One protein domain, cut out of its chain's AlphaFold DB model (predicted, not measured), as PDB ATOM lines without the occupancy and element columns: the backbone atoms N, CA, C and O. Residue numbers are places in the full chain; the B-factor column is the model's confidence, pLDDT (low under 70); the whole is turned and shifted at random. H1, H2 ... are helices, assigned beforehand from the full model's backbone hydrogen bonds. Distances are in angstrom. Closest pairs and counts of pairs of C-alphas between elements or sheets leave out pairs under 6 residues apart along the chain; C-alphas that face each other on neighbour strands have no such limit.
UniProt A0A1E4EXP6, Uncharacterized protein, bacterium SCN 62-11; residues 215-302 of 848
ATOM      1  N   ASP A 215     -29.554  -3.543  45.683       87.94
ATOM      2  CA  ASP A 215     -30.291  -2.582  44.873       87.94
ATOM      3  C   ASP A 215     -29.689  -2.485  43.460       87.94
ATOM      4  O   ASP A 215     -28.507  -2.168  43.292       87.94
ATOM      5  N   LEU A 216     -30.498  -2.757  42.432       89.88
ATOM      6  CA  LEU A 216     -30.076  -2.746  41.027       89.88
ATOM      7  C   LEU A 216     -29.616  -1.361  40.551       89.88
ATOM      8  O   LEU A 216     -28.917  -1.258  39.542       89.88
ATOM      9  N   THR A 217     -29.983  -0.289  41.253       87.44
ATOM     10  CA  THR A 217     -29.568   1.072  40.906       87.44
ATOM     11  C   THR A 217     -28.166   1.414  41.403       87.44
ATOM     12  O   THR A 217     -27.470   2.201  40.751       87.44
ATOM     13  N   SER A 218     -27.707   0.785  42.492       87.38
ATOM     14  CA  SER A 218     -26.422   1.087  43.140       87.38
ATOM     15  C   SER A 218     -25.404  -0.056  43.114       87.38
ATOM     16  O   SER A 218     -24.217   0.206  43.297       87.38
ATOM     17  N   ALA A 219     -25.821  -1.297  42.848       89.25
ATOM     18  CA  ALA A 219     -24.940  -2.468  42.802       89.25
ATOM     19  C   ALA A 219     -23.822  -2.354  41.754       89.25
ATOM     20  O   ALA A 219     -23.913  -1.554  40.820       89.25
ATOM     21  N   ASP A 220     -22.757  -3.143  41.915       90.44
ATOM     22  CA  ASP A 220     -21.632  -3.215  40.975       90.44
ATOM     23  C   ASP A 220     -22.129  -3.613  39.565       90.44
ATOM     24  O   ASP A 220     -22.840  -4.615  39.437       90.44
ATOM     25  N   PRO A 221     -21.772  -2.877  38.493       90.75
ATOM     26  CA  PRO A 221     -22.165  -3.232  37.132       90.75
ATOM     27  C   PRO A 221     -21.760  -4.645  36.708       90.75
ATOM     28  O   PRO A 221     -22.490  -5.271  35.943       90.75
ATOM     29  N   ALA A 222     -20.634  -5.168  37.202       89.25
ATOM     30  CA  ALA A 222     -20.211  -6.535  36.902       89.25
ATOM     31  C   ALA A 222     -21.194  -7.570  37.477       89.25
ATOM     32  O   ALA A 222     -21.559  -8.517  36.782       89.25
ATOM     33  N   GLN A 223     -21.681  -7.341  38.703       87.81
ATOM     34  CA  GLN A 223     -22.707  -8.174  39.336       87.81
ATOM     35  C   GLN A 223     -24.034  -8.091  38.569       87.81
ATOM     36  O   GLN A 223     -24.660  -9.108  38.287       87.81
ATOM     37  N   ILE A 224     -24.446  -6.882  38.168       89.88
ATOM     38  CA  ILE A 224     -25.680  -6.685  37.395       89.88
ATOM     39  C   ILE A 224     -25.611  -7.430  36.056       89.88
ATOM     40  O   ILE A 224     -26.567  -8.110  35.696       89.88
ATOM     41  N   LEU A 225     -24.495  -7.328  35.328       89.81
ATOM     42  CA  LEU A 225     -24.306  -7.994  34.034       89.81
ATOM     43  C   LEU A 225     -24.285  -9.524  34.140       89.81
ATOM     44  O   LEU A 225     -24.678 -10.203  33.193       89.81
ATOM     45  N   GLN A 226     -23.842 -10.065  35.276       87.31
ATOM     46  CA  GLN A 226     -23.890 -11.499  35.548       87.31
ATOM     47  C   GLN A 226     -25.336 -11.990  35.711       87.31
ATOM     48  O   GLN A 226     -25.710 -13.006  35.130       87.31
ATOM     49  N   ASP A 227     -26.150 -11.262  36.475       84.94
ATOM     50  CA  ASP A 227     -27.537 -11.640  36.772       84.94
ATOM     51  C   ASP A 227     -28.550 -11.230  35.697       84.94
ATOM     52  O   ASP A 227     -29.661 -11.774  35.635       84.94
ATOM     53  N   HIS A 228     -28.171 -10.271  34.855       88.75
ATOM     54  CA  HIS A 228     -28.973  -9.711  33.780       88.75
ATOM     55  C   HIS A 228     -28.104  -9.545  32.534       88.75
ATOM     56  O   HIS A 228     -27.579  -8.462  32.300       88.75
ATOM     57  N   PRO A 229     -27.953 -10.588  31.702       83.44
ATOM     58  CA  PRO A 229     -27.080 -10.514  30.534       83.44
ATOM     59  C   PRO A 229     -27.623  -9.578  29.442       83.44
ATOM     60  O   PRO A 229     -26.863  -9.066  28.618       83.44
ATOM     61  N   ASP A 230     -28.933  -9.321  29.423       90.12
ATOM     62  CA  ASP A 230     -29.587  -8.488  28.420       90.12
ATOM     63  C   ASP A 230     -30.365  -7.302  29.017       90.12
ATOM     64  O   ASP A 230     -30.907  -7.343  30.127       90.12
ATOM     65  N   LYS A 231     -30.473  -6.233  28.214       91.25
ATOM     66  CA  LYS A 231     -31.128  -4.979  28.616       91.25
ATOM     67  C   LYS A 231     -32.601  -5.151  29.002       91.25
ATOM     68  O   LYS A 231     -33.120  -4.342  29.766       91.25
ATOM     69  N   GLN A 232     -33.303  -6.135  28.435       89.62
ATOM     70  CA  GLN A 232     -34.724  -6.330  28.695       89.62
ATOM     71  C   GLN A 232     -34.914  -6.966  30.072       89.62
ATOM     72  O   GLN A 232     -35.679  -6.435  30.872       89.62
ATOM     73  N   THR A 233     -34.183  -8.039  30.374       88.69
ATOM     74  CA  THR A 233     -34.240  -8.722  31.674       88.69
ATOM     75  C   THR A 233     -33.831  -7.793  32.817       88.69
ATOM     76  O   THR A 233     -34.483  -7.803  33.863       88.69
ATOM     77  N   PHE A 234     -32.819  -6.939  32.609       92.06
ATOM     78  CA  PHE A 234     -32.449  -5.888  33.563       92.06
ATOM     79  C   PHE A 234     -33.620  -4.938  33.848       92.06
ATOM     80  O   PHE A 234     -34.008  -4.738  34.996       92.06
ATOM     81  N   ALA A 235     -34.227  -4.376  32.799       90.75
ATOM     82  CA  ALA A 235     -35.278  -3.378  32.958       90.75
ATOM     83  C   ALA A 235     -36.569  -3.950  33.571       90.75
ATOM     84  O   ALA A 235     -37.247  -3.268  34.340       90.75
ATOM     85  N   GLU A 236     -36.910  -5.202  33.251       90.25
ATOM     86  CA  GLU A 236     -38.045  -5.911  33.846       90.25
ATOM     87  C   GLU A 236     -37.839  -6.162  35.347       90.25
ATOM     88  O   GLU A 236     -38.750  -5.919  36.137       90.25
ATOM     89  N   ASN A 237     -36.638  -6.584  35.750       90.75
ATOM     90  CA  ASN A 237     -36.315  -6.831  37.155       90.75
ATOM     91  C   ASN A 237     -36.116  -5.542  37.965       90.75
ATOM     92  O   ASN A 237     -36.458  -5.511  39.142       90.75
ATOM     93  N   LEU A 238     -35.668  -4.447  37.345       90.50
ATOM     94  CA  LEU A 238     -35.631  -3.136  37.999       90.50
ATOM     95  C   LEU A 238     -37.046  -2.604  38.289       90.50
ATOM     96  O   LEU A 238     -37.307  -2.075  39.372       90.50
ATOM     97  N   LEU A 239     -37.982  -2.772  37.344       88.88
ATOM     98  CA  LEU A 239     -39.402  -2.472  37.575       88.88
ATOM     99  C   LEU A 239     -39.977  -3.348  38.693       88.88
ATOM    100  O   LEU A 239     -40.677  -2.839  39.564       88.88
ATOM    101  N   TRP A 240     -39.657  -4.643  38.687       88.75
ATOM    102  CA  TRP A 240     -40.056  -5.573  39.740       88.75
ATOM    103  C   TRP A 240     -39.543  -5.149  41.121       88.75
ATOM    104  O   TRP A 240     -40.345  -4.994  42.036       88.75
ATOM    105  N   GLN A 241     -38.240  -4.888  41.262       88.38
ATOM    106  CA  GLN A 241     -37.639  -4.459  42.527       88.38
ATOM    107  C   GLN A 241     -38.274  -3.164  43.044       88.38
ATOM    108  O   GLN A 241     -38.557  -3.051  44.232       88.38
ATOM    109  N   THR A 242     -38.584  -2.222  42.147       86.50
ATOM    110  CA  THR A 242     -39.295  -0.987  42.509       86.50
ATOM    111  C   THR A 242     -40.673  -1.282  43.107       86.50
ATOM    112  O   THR A 242     -41.039  -0.686  44.118       86.50
ATOM    113  N   VAL A 243     -41.429  -2.210  42.505       86.12
ATOM    114  CA  VAL A 243     -42.734  -2.636  43.032       86.12
ATOM    115  C   VAL A 243     -42.586  -3.297  44.396       86.12
ATOM    116  O   VAL A 243     -43.295  -2.929  45.324       86.12
ATOM    117  N   VAL A 244     -41.647  -4.234  44.536       84.94
ATOM    118  CA  VAL A 244     -41.408  -4.950  45.795       84.94
ATOM    119  C   VAL A 244     -41.041  -3.974  46.915       84.94
ATOM    120  O   VAL A 244     -41.649  -4.014  47.980       84.94
ATOM    121  N   HIS A 245     -40.115  -3.044  46.670       83.56
ATOM    122  CA  HIS A 245     -39.733  -2.020  47.644       83.56
ATOM    123  C   HIS A 245     -40.934  -1.164  48.072       83.56
ATOM    124  O   HIS A 245     -41.158  -0.963  49.268       83.56
ATOM    125  N   PHE A 246     -41.739  -0.705  47.109       82.44
ATOM    126  CA  PHE A 246     -42.907   0.125  47.388       82.44
ATOM    127  C   PHE A 246     -44.000  -0.627  48.167       82.44
ATOM    128  O   PHE A 246     -44.541  -0.088  49.130       82.44
ATOM    129  N   GLU A 247     -44.292  -1.879  47.806       80.44
ATOM    130  CA  GLU A 247     -45.250  -2.739  48.523       80.44
ATOM    131  C   GLU A 247     -44.775  -3.063  49.954       80.44
ATOM    132  O   GLU A 247     -45.595  -3.191  50.862       80.44
ATOM    133  N   HIS A 248     -43.460  -3.106  50.199       77.19
ATOM    134  CA  HIS A 248     -42.872  -3.213  51.542       77.19
ATOM    135  C   HIS A 248     -42.780  -1.872  52.298       77.19
ATOM    136  O   HIS A 248     -42.170  -1.802  53.365       77.19
ATOM    137  N   GLY A 249     -43.391  -0.803  51.778       78.19
ATOM    138  CA  GLY A 249     -43.463   0.499  52.443       78.19
ATOM    139  C   GLY A 249     -42.175   1.322  52.376       78.19
ATOM    140  O   GLY A 249     -42.059   2.318  53.093       78.19
ATOM    141  N   GLN A 250     -41.214   0.944  51.529       78.75
ATOM    142  CA  GLN A 250     -40.034   1.771  51.290       78.75
ATOM    143  C   GLN A 250     -40.410   3.019  50.471       78.75
ATOM    144  O   GLN A 250     -41.288   2.958  49.601       78.75
ATOM    145  N   PRO A 251     -39.767   4.172  50.730       71.94
ATOM    146  CA  PRO A 251     -40.020   5.380  49.959       71.94
ATOM    147  C   PRO A 251     -39.665   5.167  48.481       71.94
ATOM    148  O   PRO A 251     -38.639   4.588  48.137       71.94
ATOM    149  N   ASN A 252     -40.530   5.651  47.585       69.25
ATOM    150  CA  ASN A 252     -40.245   5.639  46.153       69.25
ATOM    151  C   ASN A 252     -39.299   6.793  45.788       69.25
ATOM    152  O   ASN A 252     -39.738   7.861  45.345       69.25
ATOM    153  N   ASP A 253     -38.001   6.556  45.953       66.12
ATOM    154  CA  ASP A 253     -36.941   7.516  45.622       66.12
ATOM    155  C   ASP A 253     -36.704   7.636  44.102       66.12
ATOM    156  O   ASP A 253     -36.074   8.577  43.612       66.12
ATOM    157  N   TYR A 254     -37.284   6.719  43.324       66.69
ATOM    158  CA  TYR A 254     -37.035   6.534  41.895       66.69
ATOM    159  C   TYR A 254     -37.951   7.346  40.969       66.69
ATOM    160  O   TYR A 254     -37.749   7.394  39.750       66.69
ATOM    161  N   GLY A 255     -38.901   8.077  41.550       64.50
ATOM    162  CA  GLY A 255     -39.673   9.105  40.869       64.50
ATOM    163  C   GLY A 255     -41.144   8.759  40.667       64.50
ATOM    164  O   GLY A 255     -41.544   7.634  40.394       64.50
ATOM    165  N   ARG A 256     -41.977   9.797  40.735       74.75
ATOM    166  CA  ARG A 256     -43.442   9.685  40.792       74.75
ATOM    167  C   ARG A 256     -44.132   9.490  39.432       74.75
ATOM    168  O   ARG A 256     -45.357   9.542  39.358       74.75
ATOM    169  N   ASN A 257     -43.385   9.351  38.333       80.50
ATOM    170  CA  ASN A 257     -43.950   9.189  36.988       80.50
ATOM    171  C   ASN A 257     -42.975   8.505  36.010       80.50
ATOM    172  O   ASN A 257     -41.768   8.486  36.234       80.50
ATOM    173  N   ILE A 258     -43.506   8.052  34.868       81.31
ATOM    174  CA  ILE A 258     -42.780   7.325  33.807       81.31
ATOM    175  C   ILE A 258     -41.515   8.049  33.314       81.31
ATOM    176  O   ILE A 258     -40.502   7.401  33.074       81.31
ATOM    177  N   HIS A 259     -41.547   9.373  33.130       82.44
ATOM    178  CA  HIS A 259     -40.381  10.109  32.624       82.44
ATOM    179  C   HIS A 259     -39.273  10.193  33.669       82.44
ATOM    180  O   HIS A 259     -38.107   9.998  33.341       82.44
ATOM    181  N   THR A 260     -39.637  10.455  34.922       82.44
ATOM    182  CA  THR A 260     -38.676  10.490  36.026       82.44
ATOM    183  C   THR A 260     -38.094   9.099  36.283       82.44
ATOM    184  O   THR A 260     -36.887   8.989  36.443       82.44
ATOM    185  N   PHE A 261     -38.910   8.042  36.194       84.62
ATOM    186  CA  PHE A 261     -38.440   6.656  36.270       84.62
ATOM    187  C   PHE A 261     -37.487   6.293  35.117       84.62
ATOM    188  O   PHE A 261     -36.487   5.612  35.310       84.62
ATOM    189  N   LEU A 262     -37.746   6.770  33.895       84.06
ATOM    190  CA  LEU A 262     -36.811   6.566  32.788       84.06
ATOM    191  C   LEU A 262     -35.453   7.216  33.076       84.06
ATOM    192  O   LEU A 262     -34.423   6.574  32.906       84.06
ATOM    193  N   LEU A 263     -35.467   8.491  33.465       80.88
ATOM    194  CA  LEU A 263     -34.255   9.298  33.600       80.88
ATOM    195  C   LEU A 263     -33.420   8.908  34.823       80.88
ATOM    196  O   LEU A 263     -32.199   8.854  34.713       80.88
ATOM    197  N   ASN A 264     -34.071   8.633  35.958       78.31
ATOM    198  CA  ASN A 264     -33.387   8.404  37.226       78.31
ATOM    199  C   ASN A 264     -32.944   6.939  37.369       78.31
ATOM    200  O   ASN A 264     -31.781   6.668  37.095       78.31
ATOM    201  N   PRO A 265     -33.795   5.967  37.744       82.69
ATOM    202  CA  PRO A 265     -33.323   4.606  37.980       82.69
ATOM    203  C   PRO A 265     -32.928   3.887  36.684       82.69
ATOM    204  O   PRO A 265     -31.889   3.241  36.646       82.69
ATOM    205  N   LEU A 266     -33.703   3.995  35.596       87.94
ATOM    206  CA  LEU A 266     -33.532   3.088  34.455       87.94
ATOM    207  C   LEU A 266     -32.343   3.460  33.556       87.94
ATOM    208  O   LEU A 266     -31.497   2.613  33.271       87.94
ATOM    209  N   MET A 267     -32.262   4.712  33.095       89.94
ATOM    210  CA  MET A 267     -31.145   5.163  32.260       89.94
ATOM    211  C   MET A 267     -29.847   5.269  33.057       89.94
ATOM    212  O   MET A 267     -28.815   4.842  32.544       89.94
ATOM    213  N   ALA A 268     -29.877   5.802  34.286       85.69
ATOM    214  CA  ALA A 268     -28.651   5.964  35.065       85.69
ATOM    215  C   ALA A 268     -28.042   4.609  35.452       85.69
ATOM    216  O   ALA A 268     -26.844   4.415  35.261       85.69
ATOM    217  N   ALA A 269     -28.850   3.647  35.916       86.75
ATOM    218  CA  ALA A 269     -28.350   2.311  36.241       86.75
ATOM    219  C   ALA A 269     -27.989   1.507  34.981       86.75
ATOM    220  O   ALA A 269     -26.936   0.870  34.926       86.75
ATOM    221  N   GLY A 270     -28.806   1.607  33.926       89.88
ATOM    222  CA  GLY A 270     -28.553   0.947  32.647       89.88
ATOM    223  C   GLY A 270     -27.241   1.375  31.990       89.88
ATOM    224  O   GLY A 270     -26.482   0.526  31.526       89.88
ATOM    225  N   ALA A 271     -26.931   2.676  32.003       89.75
ATOM    226  CA  ALA A 271     -25.712   3.215  31.401       89.75
ATOM    227  C   ALA A 271     -24.438   2.656  32.049       89.75
ATOM    228  O   ALA A 271     -23.457   2.407  31.349       89.75
ATOM    229  N   ARG A 272     -24.463   2.392  33.364       90.25
ATOM    230  CA  ARG A 272     -23.343   1.770  34.093       90.25
ATOM    231  C   ARG A 272     -23.031   0.359  33.580       90.25
ATOM    232  O   ARG A 272     -21.881  -0.058  33.634       90.25
ATOM    233  N   CYS A 273     -24.036  -0.329  33.042       89.31
ATOM    234  CA  CYS A 273     -23.934  -1.669  32.457       89.31
ATOM    235  C   CYS A 273     -23.792  -1.639  30.921       89.31
ATOM    236  O   CYS A 273     -23.868  -2.675  30.268       89.31
ATOM    237  N   GLY A 274     -23.631  -0.458  30.311       90.50
ATOM    238  CA  GLY A 274     -23.552  -0.305  28.854       90.50
ATOM    239  C   GLY A 274     -24.899  -0.412  28.122       90.50
ATOM    240  O   GLY A 274     -24.929  -0.456  26.890       90.50
ATOM    241  N   TYR A 275     -26.024  -0.422  28.839       93.75
ATOM    242  CA  TYR A 275     -27.356  -0.431  28.238       93.75
ATOM    243  C   TYR A 275     -27.834   0.977  27.897       93.75
ATOM    244  O   TYR A 275     -27.713   1.914  28.681       93.75
ATOM    245  N   THR A 276     -28.446   1.116  26.721       91.62
ATOM    246  CA  THR A 276     -29.105   2.357  26.299       91.62
ATOM    247  C   THR A 276     -30.615   2.153  26.278       91.62
ATOM    248  O   THR A 276     -31.116   1.263  25.584       91.62
ATOM    249  N   PHE A 277     -31.334   2.998  27.018       91.00
ATOM    250  CA  PHE A 277     -32.792   2.985  27.092       91.00
ATOM    251  C   PHE A 277     -33.392   4.238  26.468       91.00
ATOM    252  O   PHE A 277     -32.917   5.354  26.668       91.00
ATOM    253  N   THR A 278     -34.480   4.044  25.734       88.75
ATOM    254  CA  THR A 278     -35.306   5.114  25.187       88.75
ATOM    255  C   THR A 278     -36.679   5.125  25.853       88.75
ATOM    256  O   THR A 278     -37.136   4.136  26.430       88.75
ATOM    257  N   LEU A 279     -37.415   6.225  25.689       85.12
ATOM    258  CA  LEU A 279     -38.817   6.291  26.106       85.12
ATOM    259  C   LEU A 279     -39.687   5.237  25.399       85.12
ATOM    260  O   LEU A 279     -40.696   4.800  25.948       85.12
ATOM    261  N   LYS A 280     -39.301   4.814  24.188       87.12
ATOM    262  CA  LYS A 280     -39.973   3.734  23.462       87.12
ATOM    263  C   LYS A 280     -39.765   2.388  24.159       87.12
ATOM    264  O   LYS A 280     -40.738   1.654  24.298       87.12
ATOM    265  N   ASP A 281     -38.550   2.101  24.631       86.44
ATOM    266  CA  ASP A 281     -38.254   0.865  25.371       86.44
ATOM    267  C   ASP A 281     -39.076   0.794  26.667       86.44
ATOM    268  O   ASP A 281     -39.755  -0.201  26.907       86.44
ATOM    269  N   LEU A 282     -39.113   1.874  27.461       86.38
ATOM    270  CA  LEU A 282     -39.907   1.897  28.700       86.38
ATOM    271  C   LEU A 282     -41.413   1.762  28.439       86.38
ATOM    272  O   LEU A 282     -42.111   1.054  29.164       86.38
ATOM    273  N   ARG A 283     -41.934   2.401  27.386       85.88
ATOM    274  CA  ARG A 283     -43.341   2.228  26.993       85.88
ATOM    275  C   ARG A 283     -43.646   0.788  26.596       85.88
ATOM    276  O   ARG A 283     -44.718   0.300  26.936       85.88
ATOM    277  N   GLU A 284     -42.731   0.112  25.908       86.31
ATOM    278  CA  GLU A 284     -42.898  -1.291  25.526       86.31
ATOM    279  C   GLU A 284     -42.834  -2.235  26.736       86.31
ATOM    280  O   GLU A 284     -43.624  -3.180  26.814       86.31
ATOM    281  N   LEU A 285     -41.963  -1.944  27.707       87.25
ATOM    282  CA  LEU A 285     -41.879  -2.663  28.980       87.25
ATOM    283  C   LEU A 285     -43.175  -2.533  29.780       87.25
ATOM    284  O   LEU A 285     -43.784  -3.547  30.118       87.25
ATOM    285  N   ILE A 286     -43.650  -1.302  30.001       86.19
ATOM    286  CA  ILE A 286     -44.936  -1.041  30.665       86.19
ATOM    287  C   ILE A 286     -46.069  -1.717  29.894       86.19
ATOM    288  O   ILE A 286     -46.913  -2.387  30.479       86.19
ATOM    289  N   ARG A 287     -46.076  -1.616  28.562       84.38
ATOM    290  CA  ARG A 287     -47.092  -2.280  27.742       84.38
ATOM    291  C   ARG A 287     -47.089  -3.784  27.913       84.38
ATOM    292  O   ARG A 287     -48.157  -4.385  27.946       84.38
ATOM    293  N   THR A 288     -45.920  -4.388  28.030       83.69
ATOM    294  CA  THR A 288     -45.809  -5.824  28.240       83.69
ATOM    295  C   THR A 288     -46.263  -6.194  29.645       83.69
ATOM    296  O   THR A 288     -47.235  -6.931  29.764       83.69
ATOM    297  N   LEU A 289     -45.637  -5.637  30.685       83.62
ATOM    298  CA  LEU A 289     -45.849  -6.050  32.075       83.62
ATOM    299  C   LEU A 289     -47.188  -5.594  32.663       83.62
ATOM    300  O   LEU A 289     -47.783  -6.333  33.443       83.62
ATOM    301  N   VAL A 290     -47.674  -4.412  32.278       82.38
ATOM    302  CA  VAL A 290     -48.885  -3.797  32.844       82.38
ATOM    303  C   VAL A 290     -50.102  -3.983  31.949       82.38
ATOM    304  O   VAL A 290     -51.181  -4.238  32.460       82.38
ATOM    305  N   PHE A 291     -49.972  -3.858  30.623       78.19
ATOM    306  CA  PHE A 291     -51.146  -3.894  29.733       78.19
ATOM    307  C   PHE A 291     -51.411  -5.260  29.096       78.19
ATOM    308  O   PHE A 291     -52.566  -5.625  28.908       78.19
ATOM    309  N   LYS A 292     -50.368  -6.009  28.718       76.25
ATOM    310  CA  LYS A 292     -50.533  -7.324  28.077       76.25
ATOM    311  C   LYS A 292     -50.599  -8.458  29.083       76.25
ATOM    312  O   LYS A 292     -51.473  -9.308  28.966       76.25
ATOM    313  N   THR A 293     -49.631  -8.506  29.994       74.12
ATOM    314  CA  THR A 293     -49.528  -9.581  30.981       74.12
ATOM    315  C   THR A 293     -50.199  -9.208  32.294       74.12
ATOM    316  O   THR A 293     -50.500 -10.110  33.056       74.12
ATOM    317  N   GLU A 294     -50.433  -7.916  32.565       75.44
ATOM    318  CA  GLU A 294     -51.058  -7.432  33.813       75.44
ATOM    319  C   GLU A 294     -50.397  -8.009  35.083       75.44
ATOM    320  O   GLU A 294     -51.042  -8.211  36.106       75.44
ATOM    321  N   VAL A 295     -49.089  -8.273  35.006       78.62
ATOM    322  CA  VAL A 295     -48.275  -8.802  36.111       78.62
ATOM    323  C   VAL A 295     -48.042  -7.716  37.160       78.62
ATOM    324  O   VAL A 295     -47.945  -8.018  38.345       78.62
ATOM    325  N   LEU A 296     -47.965  -6.458  36.719       83.06
ATOM    326  CA  LEU A 296     -47.782  -5.275  37.556       83.06
ATOM    327  C   LEU A 296     -48.881  -4.244  37.269       83.06
ATOM    328  O   LEU A 296     -49.409  -4.187  36.157       83.06
ATOM    329  N   GLN A 297     -49.165  -3.381  38.240       85.31
ATOM    330  CA  GLN A 297     -49.989  -2.177  38.085       85.31
ATOM    331  C   GLN A 297     -49.104  -0.921  38.218       85.31
ATOM    332  O   GLN A 297     -48.123  -0.920  38.963       85.31
ATOM    333  N   LEU A 298     -49.424   0.175  37.521       86.62
ATOM    334  CA  LEU A 298     -48.652   1.426  37.605       86.62
ATOM    335  C   LEU A 298     -48.635   2.033  39.017       86.62
ATOM    336  O   LEU A 298     -47.620   2.600  39.416       86.62
ATOM    337  N   ARG A 299     -49.722   1.910  39.785       85.00
ATOM    338  CA  ARG A 299     -49.817   2.388  41.171       85.00
ATOM    339  C   ARG A 299     -48.803   1.696  42.081       85.00
ATOM    340  O   ARG A 299     -48.343   2.304  43.039       85.00
ATOM    341  N   GLN A 300     -48.427   0.459  41.755       84.56
ATOM    342  CA  GLN A 300     -47.463  -0.330  42.525       84.56
ATOM    343  C   GLN A 300     -46.028   0.133  42.295       84.56
ATOM    344  O   GLN A 300     -45.167  -0.094  43.128       84.56
ATOM    345  N   LEU A 301     -45.770   0.852  41.201       80.19
ATOM    346  CA  LEU A 301     -44.501   1.551  40.979       80.19
ATOM    347  C   LEU A 301     -44.428   2.876  41.757       80.19
ATOM    348  O   LEU A 301     -43.554   3.698  41.488       80.19
ATOM    349  N   GLY A 302     -45.390   3.144  42.647       78.75
ATOM    350  CA  GLY A 302     -45.510   4.402  43.378       78.75
ATOM    351  C   GLY A 302     -45.709   5.618  42.471       78.75
ATOM    352  O   GLY A 302     -45.360   6.740  42.853       78.75
TER     353      GLY A 302
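This is residues 215 to 302 of the 848 residues of an uncharacterized protein of bacterium SCN 62-11 (UniProt A0A1E4EXP6). Three longer helices, H2, H3 and H4, stand steeply to one another in a compact all-helix body, with short H1 at one end and short H5 packed on H2 at the other. There are 88 printed residues with five named helices, H1 to H5 along the chain, and no named strand. The radius of gyration of the C-alphas is 12.1 A and the spans are 31 by 26 by 21 A.

H1, residues 221 to 227, is close to but not clearly touching H2, residues 231 to 247; their closest C-alphas, Ile 224 and Phe 234, are 7.8 A apart. H2, with residues 231 to 238 alone, touches residues 266 to 270 of H3, residues 258 to 272, opposite ways at a steep tilt of 56 degrees; the closest C-alphas, Ala 235 and Leu 266, are 6.9 A apart. H3, with residues 258 to 262 alone, touches residues 279 to 282 of H4, residues 279 to 292; the closest C-alphas, Leu 262 and Leu 282, are 6.9 A apart. H5, residues 298 to 301, touches H2, closest at the C-alphas of Val 243 and Leu 301, 5.0 A. Every O i to N i+4 pair is within hydrogen-bond range in H1, H2 and H4, and 6 of 11 in H3; H5 is too short for one.

H1 begins at C-alpha 221 (-22.165, -3.232, 37.132). H2 is 24.5 A long, H3 20.2 A and H4 18.1 A. H5 ends at C-alpha 301 (-44.501, 1.551, 40.979).

The printed part has no cut and no long link; residues 252 to 255 are under pLDDT 70.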